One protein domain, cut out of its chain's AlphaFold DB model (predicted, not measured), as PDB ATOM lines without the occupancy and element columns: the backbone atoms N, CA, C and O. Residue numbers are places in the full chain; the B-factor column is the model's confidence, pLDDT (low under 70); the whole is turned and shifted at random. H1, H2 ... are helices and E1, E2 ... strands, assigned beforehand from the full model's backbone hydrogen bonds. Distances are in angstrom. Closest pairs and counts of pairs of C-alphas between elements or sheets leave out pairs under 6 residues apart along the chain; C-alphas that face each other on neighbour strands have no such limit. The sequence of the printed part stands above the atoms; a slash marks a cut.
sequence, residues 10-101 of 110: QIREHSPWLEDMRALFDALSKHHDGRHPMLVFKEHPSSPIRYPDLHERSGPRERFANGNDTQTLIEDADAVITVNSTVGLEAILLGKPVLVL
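Overview. This is residues 10 to 101 of the 110 residues of an uncharacterized protein of Alcanivorax sp. IO_7 (UniProt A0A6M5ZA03). Two small halves stand side by side, each built on a pair of short parallel strands: E1 and E2 with helices H2 and H3, then E3 and E4 with helices H5 and H4. The short first helix H1 lies at the rim, away from both strand pairs. The printed part has 92 residues with five named helices and four strands, in the order H1 H2 E1 H3 E2 H4 E3 H5 E4, a mixed class. It is compact, with a radius of gyration of the C-alphas of 13.0 A and spans of 33 by 32 by 25 A.

Arrangement. Look first at E1, residues 39 to 41, and E2, residues 62 to 64, parallel at 20 degrees, with N 41 and O 63 2.8 A apart. With H3, residues 52 to 57, they form a strand-helix-strand unit, a helix between two parallel neighbour strands, its crossover right-handed. H2, residues 21 to 31, is close to H3 but not clearly touching; their closest C-alphas, of Arg 22 and Leu 54, are 7.5 A apart. E3, residues 80 to 82, H5, residues 86 to 93, and E4, residues 98 to 100, make a second such unit, also right-handed; N 82 and O 99 are 2.9 A apart. The closest C-alphas of E3 and H5, of Thr 82 and Gly 88, are 6.0 A apart. H4, residues 70 to 75, and H5 only just touch, with 3 pairs of C-alphas within 8 A, closest at Ile 74 and Ala 91, 6.1 A. E1 and E3 are near each other. In the five helices, H1 being residues 10 to 14, every O i to N i+4 pair is within hydrogen-bond range.

Along the chain. Find C-alpha 21 at (349.049, 406.172, 491.812); from there H2 runs 15.6 A to C-alpha 31. H5 runs 10.7 A, and E4 ends at C-alpha 100, (359.807, 409.418, 482.817).

Size, cuts and confidence. The C-alphas farthest apart, of Glu 56 and Leu 93, are 33.6 A apart. The printed part has no cut, and no link is long. Look for low pLDDT, under 70, at residues 10 to 17.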
ATOM      1  N   GLN A  10     356.992 396.496 488.982       57.38
ATOM      2  CA  GLN A  10     357.700 397.562 488.288       57.38
ATOM      3  C   GLN A  10     357.459 398.951 488.901       57.38
ATOM      4  O   GLN A  10     358.354 399.787 488.829       57.38
ATOM      5  N   ILE A  11     356.321 399.237 489.540       58.62
ATOM      6  CA  ILE A  11     356.135 400.508 490.273       58.62
ATOM      7  C   ILE A  11     356.932 400.458 491.578       58.62
ATOM      8  O   ILE A  11     357.712 401.363 491.870       58.62
ATOM      9  N   ARG A  12     356.806 399.349 492.315       55.81
ATOM     10  CA  ARG A  12     357.429 399.166 493.634       55.81
ATOM     11  C   ARG A  12     358.958 399.080 493.584       55.81
ATOM     12  O   ARG A  12     359.618 399.523 494.515       55.81
ATOM     13  N   GLU A  13     359.525 398.514 492.520       56.38
ATOM     14  CA  GLU A  13     360.977 398.311 492.374       56.38
ATOM     15  C   GLU A  13     361.668 399.400 491.538       56.38
ATOM     16  O   GLU A  13     362.884 399.589 491.650       56.38
ATOM     17  N   HIS A  14     360.925 400.139 490.704       56.97
ATOM     18  CA  HIS A  14     361.509 401.117 489.777       56.97
ATOM     19  C   HIS A  14     361.001 402.552 489.930       56.97
ATOM     20  O   HIS A  14     361.439 403.421 489.173       56.97
ATOM     21  N   SER A  15     360.179 402.833 490.940       58.53
ATOM     22  CA  SER A  15     359.823 404.191 491.349       58.53
ATOM     23  C   SER A  15     360.161 404.418 492.828       58.53
ATOM     24  O   SER A  15     359.287 404.343 493.687       58.53
ATOM     25  N   PRO A  16     361.431 404.704 493.172       61.03
ATOM     26  CA  PRO A  16     361.865 404.800 494.571       61.03
ATOM     27  C   PRO A  16     361.223 405.959 495.358       61.03
ATOM     28  O   PRO A  16     361.453 406.071 496.559       61.03
ATOM     29  N   TRP A  17     360.432 406.814 494.702       68.31
ATOM     30  CA  TRP A  17     359.784 407.992 495.286       68.31
ATOM     31  C   TRP A  17     358.250 407.990 495.170       68.31
ATOM     32  O   TRP A  17     357.620 408.885 495.728       68.31
ATOM     33  N   LEU A  18     357.643 407.042 494.440       72.62
ATOM     34  CA  LEU A  18     356.182 406.944 494.293       72.62
ATOM     35  C   LEU A  18     355.725 405.545 494.696       72.62
ATOM     36  O   LEU A  18     356.057 404.572 494.023       72.62
ATOM     37  N   GLU A  19     354.955 405.463 495.778       74.12
ATOM     38  CA  GLU A  19     354.469 404.193 496.327       74.12
ATOM     39  C   GLU A  19     353.281 403.625 495.536       74.12
ATOM     40  O   GLU A  19     353.165 402.409 495.390       74.12
ATOM     41  N   ASP A  20     352.421 404.501 495.014       85.00
ATOM     42  CA  ASP A  20     351.207 404.155 494.275       85.00
ATOM     43  C   ASP A  20     350.748 405.311 493.357       85.00
ATOM     44  O   ASP A  20     351.387 406.369 493.257       85.00
ATOM     45  N   MET A  21     349.623 405.123 492.660       89.38
ATOM     46  CA  MET A  21     349.049 406.172 491.812       89.38
ATOM     47  C   MET A  21     348.441 407.348 492.591       89.38
ATOM     48  O   MET A  21     348.315 408.436 492.022       89.38
ATOM     49  N   ARG A  22     348.108 407.190 493.881       91.69
ATOM     50  CA  ARG A  22     347.647 408.309 494.724       91.69
ATOM     51  C   ARG A  22     348.794 409.266 495.019       91.69
ATOM     52  O   ARG A  22     348.626 410.469 494.847       91.69
ATOM     53  N   ALA A  23     349.973 408.744 495.352       89.19
ATOM     54  CA  ALA A  23     351.186 409.533 495.535       89.19
ATOM     55  C   ALA A  23     351.573 410.283 494.250       89.19
ATOM     56  O   ALA A  23     351.959 411.451 494.306       89.19
ATOM     57  N   LEU A  24     351.425 409.641 493.083       89.75
ATOM     58  CA  LEU A  24     351.652 410.291 491.787       89.75
ATOM     59  C   LEU A  24     350.674 411.446 491.550       89.75
ATOM     60  O   LEU A  24     351.099 412.530 491.149       89.75
ATOM     61  N   PHE A  25     349.381 411.218 491.788       92.88
ATOM     62  CA  PHE A  25     348.365 412.262 491.677       92.88
ATOM     63  C   PHE A  25     348.692 413.434 492.606       92.88
ATOM     64  O   PHE A  25     348.813 414.562 492.141       92.88
ATOM     65  N   ASP A  26     348.942 413.160 493.886       91.25
ATOM     66  CA  ASP A  26     349.238 414.180 494.891       91.25
ATOM     67  C   ASP A  26     350.475 415.005 494.531       91.25
ATOM     68  O   ASP A  26     350.460 416.231 494.665       91.25
ATOM     69  N   ALA A  27     351.537 414.360 494.043       89.12
ATOM     70  CA  ALA A  27     352.745 415.049 493.605       89.12
ATOM     71  C   ALA A  27     352.454 416.012 492.445       89.12
ATOM     72  O   ALA A  27     352.874 417.169 492.480       89.12
ATOM     73  N   LEU A  28     351.706 415.565 491.434       89.69
ATOM     74  CA  LEU A  28     351.388 416.390 490.268       89.69
ATOM     75  C   LEU A  28     350.433 417.529 490.625       89.69
ATOM     76  O   LEU A  28     350.723 418.679 490.302       89.69
ATOM     77  N   SER A  29     349.354 417.231 491.343       89.56
ATOM     78  CA  SER A  29     348.361 418.212 491.783       89.56
ATOM     79  C   SER A  29     348.965 419.274 492.698       89.56
ATOM     80  O   SER A  29     348.702 420.462 492.532       89.56
ATOM     81  N   LYS A  30     349.843 418.889 493.633       87.50
ATOM     82  CA  LYS A  30     350.504 419.835 494.550       87.50
ATOM     83  C   LYS A  30     351.410 420.832 493.826       87.50
ATOM     84  O   LYS A  30     351.549 421.968 494.278       87.50
ATOM     85  N   HIS A  31     352.047 420.407 492.738       82.94
ATOM     86  CA  HIS A  31     352.918 421.257 491.926       82.94
ATOM     87  C   HIS A  31     352.175 421.945 490.769       82.94
ATOM     88  O   HIS A  31     352.767 422.761 490.061       82.94
ATOM     89  N   HIS A  32     350.880 421.671 490.600       83.69
ATOM     90  CA  HIS A  32     350.035 422.330 489.615       83.69
ATOM     91  C   HIS A  32     349.521 423.666 490.155       83.69
ATOM     92  O   HIS A  32     348.528 423.752 490.868       83.69
ATOM     93  N   ASP A  33     350.209 424.750 489.811       76.75
ATOM     94  CA  ASP A  33     349.882 426.106 490.272       76.75
ATOM     95  C   ASP A  33     348.752 426.796 489.472       76.75
ATOM     96  O   ASP A  33     348.566 428.012 489.551       76.75
ATOM     97  N   GLY A  34     348.014 426.041 488.651       71.25
ATOM     98  CA  GLY A  34     346.940 426.550 487.796       71.25
ATOM     99  C   GLY A  34     347.393 427.325 486.551       71.25
ATOM    100  O   GLY A  34     346.547 427.648 485.710       71.25
ATOM    101  N   ARG A  35     348.695 427.599 486.385       75.81
ATOM    102  CA  ARG A  35     349.270 428.201 485.164       75.81
ATOM    103  C   ARG A  35     349.746 427.147 484.168       75.81
ATOM    104  O   ARG A  35     349.893 427.444 482.985       75.81
ATOM    105  N   HIS A  36     349.951 425.922 484.639       77.56
ATOM    106  CA  HIS A  36     350.326 424.781 483.816       77.56
ATOM    107  C   HIS A  36     349.142 424.222 482.986       77.56
ATOM    108  O   HIS A  36     347.969 424.477 483.310       77.56
ATOM    109  N   PRO A  37     349.430 423.467 481.903       84.56
ATOM    110  CA  PRO A  37     348.419 422.800 481.076       84.56
ATOM    111  C   PRO A  37     347.493 421.874 481.879       84.56
ATOM    112  O   PRO A  37     347.760 421.552 483.036       84.56
ATOM    113  N   MET A  38     346.383 421.460 481.264       92.56
ATOM    114  CA  MET A  38     345.438 420.498 481.845       92.56
ATOM    115  C   MET A  38     346.148 419.179 482.182       92.56
ATOM    116  O   MET A  38     346.812 418.598 481.324       92.56
ATOM    117  N   LEU A  39     345.966 418.675 483.402       94.62
ATOM    118  CA  LEU A  39     346.408 417.337 483.781       94.62
ATOM    119  C   LEU A  39     345.318 416.322 483.437       94.62
ATOM    120  O   LEU A  39     344.209 416.363 483.971       94.62
ATOM    121  N   VAL A  40     345.648 415.398 482.535       96.00
ATOM    122  CA  VAL A  40     344.750 414.316 482.124       96.00
ATOM    123  C   VAL A  40     345.273 412.985 482.651       96.00
ATOM    124  O   VAL A  40     346.363 412.530 482.285       96.00
ATOM    125  N   PHE A  41     344.478 412.347 483.502       95.75
ATOM    126  CA  PHE A  41     344.734 411.040 484.090       95.75
ATOM    127  C   PHE A  41     343.915 409.968 483.374       95.75
ATOM    128  O   PHE A  41     342.753 410.185 483.039       95.75
ATOM    129  N   LYS A  42     344.507 408.800 483.125       95.25
ATOM    130  CA  LYS A  42     343.801 407.634 482.588       95.25
ATOM    131  C   LYS A  42     344.092 406.434 483.470       95.25
ATOM    132  O   LYS A  42     345.234 405.993 483.535       95.25
ATOM    133  N   GLU A  43     343.061 405.912 484.121       94.38
ATOM    134  CA  GLU A  43     343.160 404.714 484.951       94.38
ATOM    135  C   GLU A  43     343.518 403.475 484.128       94.38
ATOM    136  O   GLU A  43     343.109 403.329 482.972       94.38
ATOM    137  N   HIS A  44     344.256 402.554 484.750       88.88
ATOM    138  CA  HIS A  44     344.586 401.282 484.127       88.88
ATOM    139  C   HIS A  44     343.339 400.381 484.087       88.88
ATOM    140  O   HIS A  44     342.809 400.042 485.150       88.88
ATOM    141  N   PRO A  45     342.871 399.927 482.907       85.31
ATOM    142  CA  PRO A  45     341.597 399.210 482.780       85.31
ATOM    143  C   PRO A  45     341.577 397.888 483.558       85.31
ATOM    144  O   PRO A  45     340.549 397.506 484.115       85.31
ATOM    145  N   SER A  46     342.731 397.221 483.640       85.50
ATOM    146  CA  SER A  46     342.890 395.949 484.350       85.50
ATOM    147  C   SER A  46     343.219 396.101 485.837       85.50
ATOM    148  O   SER A  46     343.309 395.089 486.528       85.50
ATOM    149  N   SER A  47     343.422 397.327 486.341       84.81
ATOM    150  CA  SER A  47     343.658 397.515 487.775       84.81
ATOM    151  C   SER A  47     342.355 397.253 488.542       84.81
ATOM    152  O   SER A  47     341.305 397.789 488.162       84.81
ATOM    153  N   PRO A  48     342.380 396.446 489.620       84.50
ATOM    154  CA  PRO A  48     341.220 396.265 490.488       84.50
ATOM    155  C   PRO A  48     340.992 397.473 491.404       84.50
ATOM    156  O   PRO A  48     339.936 397.582 492.025       84.50
ATOM    157  N   ILE A  49     341.977 398.370 491.508       87.25
ATOM    158  CA  ILE A  49     341.912 399.559 492.350       87.25
ATOM    159  C   ILE A  49     341.146 400.647 491.600       87.25
ATOM    160  O   ILE A  49     341.313 400.857 490.397       87.25
ATOM    161  N   ARG A  50     340.266 401.320 492.335       89.06
ATOM    162  CA  ARG A  50     339.520 402.496 491.889       89.06
ATOM    163  C   ARG A  50     339.917 403.684 492.758       89.06
ATOM    164  O   ARG A  50     340.352 403.506 493.901       89.06
ATOM    165  N   TYR A  51     339.736 404.886 492.223       92.94
ATOM    166  CA  TYR A  51     340.215 406.121 492.848       92.94
ATOM    167  C   TYR A  51     339.111 407.169 493.054       92.94
ATOM    168  O   TYR A  51     339.315 408.320 492.672       92.94
ATOM    169  N   PRO A  52     337.928 406.822 493.609       94.19
ATOM    170  CA  PRO A  52     336.828 407.785 493.765       94.19
ATOM    171  C   PRO A  52     337.252 409.034 494.552       94.19
ATOM    172  O   PRO A  52     336.852 410.140 494.209       94.19
ATOM    173  N   ASP A  53     338.153 408.865 495.521       95.06
ATOM    174  CA  ASP A  53     338.787 409.942 496.274       95.06
ATOM    175  C   ASP A  53     339.540 410.940 495.378       95.06
ATOM    176  O   ASP A  53     339.462 412.145 495.597       95.06
ATOM    177  N   LEU A  54     340.238 410.470 494.341       95.31
ATOM    178  CA  LEU A  54     340.963 411.343 493.412       95.31
ATOM    179  C   LEU A  54     340.022 412.049 492.430       95.31
ATOM    180  O   LEU A  54     340.255 413.208 492.084       95.31
ATOM    181  N   HIS A  55     338.939 411.385 492.009       94.56
ATOM    182  CA  HIS A  55     337.887 412.025 491.206       94.56
ATOM    183  C   HIS A  55     337.244 413.187 491.965       94.56
ATOM    184  O   HIS A  55     337.092 414.267 491.400       94.56
ATOM    185  N   GLU A  56     336.919 412.997 493.246       94.44
ATOM    186  CA  GLU A  56     336.322 414.043 494.091       94.44
ATOM    187  C   GLU A  56     337.282 415.207 494.358       94.44
ATOM    188  O   GLU A  56     336.864 416.364 494.416       94.44
ATOM    189  N   ARG A  57     338.578 414.914 494.498       93.12
ATOM    190  CA  ARG A  57     339.626 415.913 494.748       93.12
ATOM    191  C   ARG A  57     340.080 416.660 493.492       93.12
ATOM    192  O   ARG A  57     340.812 417.638 493.626       93.12
ATOM    193  N   SER A  58     339.672 416.215 492.302       92.19
ATOM    194  CA  SER A  58     340.136 416.784 491.036       92.19
ATOM    195  C   SER A  58     339.680 418.231 490.866       92.19
ATOM    196  O   SER A  58     338.488 418.546 490.853       92.19
ATOM    197  N   GLY A  59     340.648 419.119 490.683       89.50
ATOM    198  CA  GLY A  59     340.424 420.533 490.440       89.50
ATOM    199  C   GLY A  59     339.898 420.859 489.032       89.50
ATOM    200  O   GLY A  59     339.666 419.993 488.182       89.50
ATOM    201  N   PRO A  60     339.736 422.155 488.712       89.31
ATOM    202  CA  PRO A  60     339.236 422.602 487.409       89.31
ATOM    203  C   PRO A  60     340.166 422.260 486.232       89.31
ATOM    204  O   PRO A  60     339.704 422.230 485.092       89.31
ATOM    205  N   ARG A  61     341.454 422.009 486.497       91.06
ATOM    206  CA  ARG A  61     342.478 421.661 485.500       91.06
ATOM    207  C   ARG A  61     342.970 420.215 485.613       91.06
ATOM    208  O   ARG A  61     344.055 419.895 485.136       91.06
ATOM    209  N   GLU A  62     342.164 419.356 486.224       94.12
ATOM    210  CA  GLU A  62     342.445 417.935 486.393       94.12
ATOM    211  C   GLU A  62     341.242 417.136 485.899       94.12
ATOM    212  O   GLU A  62     340.085 417.467 486.190       94.12
ATOM    213  N   ARG A  63     341.492 416.111 485.084       94.56
ATOM    214  CA  ARG A  63     340.434 415.291 484.483       94.56
ATOM    215  C   ARG A  63     340.852 413.834 484.399       94.56
ATOM    216  O   ARG A  63     341.971 413.531 483.994       94.56
ATOM    217  N   PHE A  64     339.911 412.941 484.684       96.25
ATOM    218  CA  PHE A  64     340.043 411.517 484.401       96.25
ATOM    219  C   PHE A  64     339.377 411.178 483.062       96.25
ATOM    220  O   PHE A  64     338.188 411.410 482.861       96.25
ATOM    221  N   ALA A  65     340.151 410.615 482.139       95.69
ATOM    222  CA  ALA A  65     339.775 410.342 480.755       95.69
ATOM    223  C   ALA A  65     339.570 408.838 480.492       95.69
ATOM    224  O   ALA A  65     339.914 408.331 479.425       95.69
ATOM    225  N   ASN A  66     339.004 408.113 481.460       93.38
ATOM    226  CA  ASN A  66     338.939 406.645 481.449       93.38
ATOM    227  C   ASN A  66     338.200 406.059 480.229       93.38
ATOM    228  O   ASN A  66     338.575 404.985 479.767       93.38
ATOM    229  N   GLY A  67     337.213 406.777 479.680       92.56
ATOM    230  CA  GLY A  67     336.443 406.361 478.500       92.56
ATOM    231  C   GLY A  67     337.088 406.660 477.141       92.56
ATOM    232  O   GLY A  67     336.506 406.305 476.122       92.56
ATOM    233  N   ASN A  68     338.252 407.313 477.105       94.31
ATOM    234  CA  ASN A  68     338.933 407.665 475.857       94.31
ATOM    235  C   ASN A  68     339.956 406.600 475.465       94.31
ATOM    236  O   ASN A  68     340.528 405.940 476.334       94.31
ATOM    237  N   ASP A  69     340.223 406.465 474.171       94.31
ATOM    238  CA  ASP A  69     341.308 405.626 473.674       94.31
ATOM    239  C   ASP A  69     342.686 406.195 474.069       94.31
ATOM    240  O   ASP A  69     342.884 407.410 474.115       94.31
ATOM    241  N   THR A  70     343.640 405.317 474.398       93.88
ATOM    242  CA  THR A  70     344.971 405.739 474.858       93.88
ATOM    243  C   THR A  70     345.743 406.467 473.763       93.88
ATOM    244  O   THR A  70     346.341 407.499 474.055       93.88
ATOM    245  N   GLN A  71     345.714 405.972 472.524       94.62
ATOM    246  CA  GLN A  71     346.443 406.581 471.413       94.62
ATOM    247  C   GLN A  71     345.909 407.985 471.130       94.62
ATOM    248  O   GLN A  71     346.701 408.918 471.032       94.62
ATOM    249  N   THR A  72     344.584 408.153 471.116       95.69
ATOM    250  CA  THR A  72     343.956 409.479 470.945       95.69
ATOM    251  C   THR A  72     344.440 410.463 472.016       95.69
ATOM    252  O   THR A  72     344.844 411.579 471.710       95.69
ATOM    253  N   LEU A  73     344.490 410.036 473.285       96.44
ATOM    254  CA  LEU A  73     344.993 410.889 474.365       96.44
ATOM    255  C   LEU A  73     346.479 411.241 474.224       96.44
ATOM    256  O   LEU A  73     346.877 412.319 474.653       96.44
ATOM    257  N   ILE A  74     347.307 410.343 473.682       96.38
ATOM    258  CA  ILE A  74     348.723 410.632 473.423       96.38
ATOM    259  C   ILE A  74     348.850 411.646 472.285       96.38
ATOM    260  O   ILE A  74     349.599 412.613 472.411       96.38
ATOM    261  N   GLU A  75     348.133 411.434 471.182       96.12
ATOM    262  CA  GLU A  75     348.159 412.295 469.996       96.12
ATOM    263  C   GLU A  75     347.695 413.723 470.307       96.12
ATOM    264  O   GLU A  75     348.293 414.675 469.803       96.12
ATOM    265  N   ASP A  76     346.729 413.884 471.210       95.88
ATOM    266  CA  ASP A  76     346.237 415.192 471.657       95.88
ATOM    267  C   ASP A  76     347.071 415.814 472.791       95.88
ATOM    268  O   ASP A  76     346.903 416.991 473.115       95.88
ATOM    269  N   ALA A  77     347.983 415.062 473.415       95.69
ATOM    270  CA  ALA A  77     348.792 415.571 474.517       95.69
ATOM    271  C   ALA A  77     349.938 416.475 474.035       95.69
ATOM    272  O   ALA A  77     350.648 416.158 473.073       95.69
ATOM    273  N   ASP A  78     350.187 417.558 474.780       95.25
ATOM    274  CA  ASP A  78     351.396 418.384 474.635       95.25
ATOM    275  C   ASP A  78     352.657 417.620 475.076       95.25
ATOM    276  O   ASP A  78     353.733 417.775 474.501       95.25
ATOM    277  N   ALA A  79     352.520 416.789 476.112       94.88
ATOM    278  CA  ALA A  79     353.559 415.918 476.643       94.88
ATOM    279  C   ALA A  79     352.933 414.758 477.431       94.88
ATOM    280  O   ALA A  79     351.834 414.877 477.980       94.88
ATOM    281  N   VAL A  80     353.664 413.650 477.546       95.38
ATOM    282  CA  VAL A  80     353.263 412.492 478.352       95.38
ATOM    283  C   VAL A  80     354.210 412.355 479.534       95.38
ATOM    284  O   VAL A  80     355.411 412.190 479.358       95.38
ATOM    285  N   ILE A  81     353.682 412.382 480.755       93.62
ATOM    286  CA  ILE A  81     354.452 411.992 481.939       93.62
ATOM    287  C   ILE A  81     354.016 410.570 482.322       93.62
ATOM    288  O   ILE A  81     352.829 410.232 482.269       93.62
ATOM    289  N   THR A  82     354.979 409.717 482.648       91.69
ATOM    290  CA  THR A  82     354.782 408.289 482.938       91.69
ATOM    291  C   THR A  82     355.776 407.833 484.001       91.69
ATOM    292  O   THR A  82     356.837 408.438 484.151       91.69
ATOM    293  N   VAL A  83     355.463 406.772 484.747       88.38
ATOM    294  CA  VAL A  83     356.444 406.155 485.654       88.38
ATOM    295  C   VAL A  83     357.349 405.232 484.847       88.38
ATOM    296  O   VAL A  83     358.537 405.508 484.708       88.38
ATOM    297  N   ASN A  84     356.782 404.173 484.268       84.31
ATOM    298  CA  ASN A  84     357.486 403.255 483.365       84.31
ATOM    299  C   ASN A  84     356.549 402.492 482.412       84.31
ATOM    300  O   ASN A  84     356.959 401.513 481.790       84.31
ATOM    301  N   SER A  85     355.303 402.947 482.256       86.31
ATOM    302  CA  SER A  85     354.327 402.339 481.345       86.31
ATOM    303  C   SER A  85     354.840 402.274 479.898       86.31
ATOM    304  O   SER A  85     355.522 403.197 479.439       86.31
ATOM    305  N   THR A  86     354.449 401.241 479.143       89.38
ATOM    306  CA  THR A  86     354.689 401.137 477.686       89.38
ATOM    307  C   THR A  86     354.052 402.281 476.902       89.38
ATOM    308  O   THR A  86     354.569 402.651 475.855       89.38
ATOM    309  N   VAL A  87     353.023 402.925 477.460       91.81
ATOM    310  CA  VAL A  87     352.438 404.165 476.929       91.81
ATOM    311  C   VAL A  87     353.495 405.266 476.759       91.81
ATOM    312  O   VAL A  87     353.399 406.088 475.855       91.81
ATOM    313  N   GLY A  88     354.545 405.275 477.591       92.50
ATOM    314  CA  GLY A  88     355.682 406.179 477.406       92.50
ATOM    315  C   GLY A  88     356.481 405.889 476.137       92.50
ATOM    316  O   GLY A  88     356.859 406.818 475.432       92.50
ATOM    317  N   LEU A  89     356.695 404.612 475.807       92.50
ATOM    318  CA  LEU A  89     357.334 404.219 474.551       92.50
ATOM    319  C   LEU A  89     356.447 404.563 473.349       92.50
ATOM    320  O   LEU A  89     356.946 405.104 472.368       92.50
ATOM    321  N   GLU A  90     355.141 404.300 473.435       94.44
ATOM    322  CA  GLU A  90     354.170 404.683 472.399       94.44
ATOM    323  C   GLU A  90     354.202 406.195 472.139       94.44
ATOM    324  O   GLU A  90     354.271 406.629 470.991       94.44
ATOM    325  N   ALA A  91     354.252 407.003 473.200       95.56
ATOM    326  CA  ALA A  91     354.372 408.452 473.097       95.56
ATOM    327  C   ALA A  91     355.681 408.901 472.428       95.56
ATOM    328  O   ALA A  91     355.644 409.779 471.566       95.56
ATOM    329  N   ILE A  92     356.815 408.268 472.749       94.19
ATOM    330  CA  ILE A  92     358.092 408.522 472.061       94.19
ATOM    331  C   ILE A  92     357.977 408.197 470.566       94.19
ATOM    332  O   ILE A  92     358.397 408.999 469.732       94.19
ATOM    333  N   LEU A  93     357.387 407.050 470.213       94.38
ATOM    334  CA  LEU A  93     357.203 406.634 468.817       94.38
ATOM    335  C   LEU A  93     356.297 407.596 468.033       94.38
ATOM    336  O   LEU A  93     356.506 407.795 466.839       94.38
ATOM    337  N   LEU A  94     355.337 408.229 468.711       95.19
ATOM    338  CA  LEU A  94     354.463 409.267 468.158       95.19
ATOM    339  C   LEU A  94     355.092 410.676 468.187       95.19
ATOM    340  O   LEU A  94     354.425 411.658 467.867       95.19
ATOM    341  N   GLY A  95     356.371 410.798 468.560       94.75
ATOM    342  CA  GLY A  95     357.108 412.065 468.563       94.75
ATOM    343  C   GLY A  95     356.700 413.026 469.680       94.75
ATOM    344  O   GLY A  95     356.968 414.226 469.587       94.75
ATOM    345  N   LYS A  96     356.040 412.531 470.730       96.06
ATOM    346  CA  LYS A  96     355.623 413.347 471.872       96.06
ATOM    347  C   LYS A  96     356.767 413.515 472.873       96.06
ATOM    348  O   LYS A  96     357.486 412.552 473.139       96.06
ATOM    349  N   PRO A  97     356.929 414.704 473.484       95.12
ATOM    350  CA  PRO A  97     357.798 414.861 474.642       95.12
ATOM    351  C   PRO A  97     357.352 413.931 475.773       95.12
ATOM    352  O   PRO A  97     356.174 413.926 476.144       95.12
ATOM    353  N   VAL A  98     358.289 413.163 476.337       94.38
ATOM    354  CA  VAL A  98     358.005 412.225 477.431       94.38
ATOM    355  C   VAL A  98     358.868 412.523 478.648       94.38
ATOM    356  O   VAL A  98     360.091 412.588 478.553       94.38
ATOM    357  N   LEU A  99     358.224 412.662 479.807       91.50
ATOM    358  CA  LEU A  99     358.884 412.719 481.107       91.50
ATOM    359  C   LEU A  99     358.696 411.380 481.825       91.50
ATOM    360  O   LEU A  99     357.575 410.981 482.137       91.50
ATOM    361  N   VAL A 100     359.803 410.701 482.108       90.12
ATOM    362  CA  VAL A 100     359.807 409.418 482.817       90.12
ATOM    363  C   VAL A 100     360.202 409.661 484.272       90.12
ATOM    364  O   VAL A 100     361.292 410.159 484.540       90.12
ATOM    365  N   LEU A 101     359.305 409.352 485.210       87.06
ATOM    366  CA  LEU A 101     359.509 409.567 486.650       87.06
ATOM    367  C   LEU A 101     360.164 408.367 487.353       87.06
ATOM    368  O   LEU A 101     360.737 408.524 488.432       87.06
TER     369      LEU A 101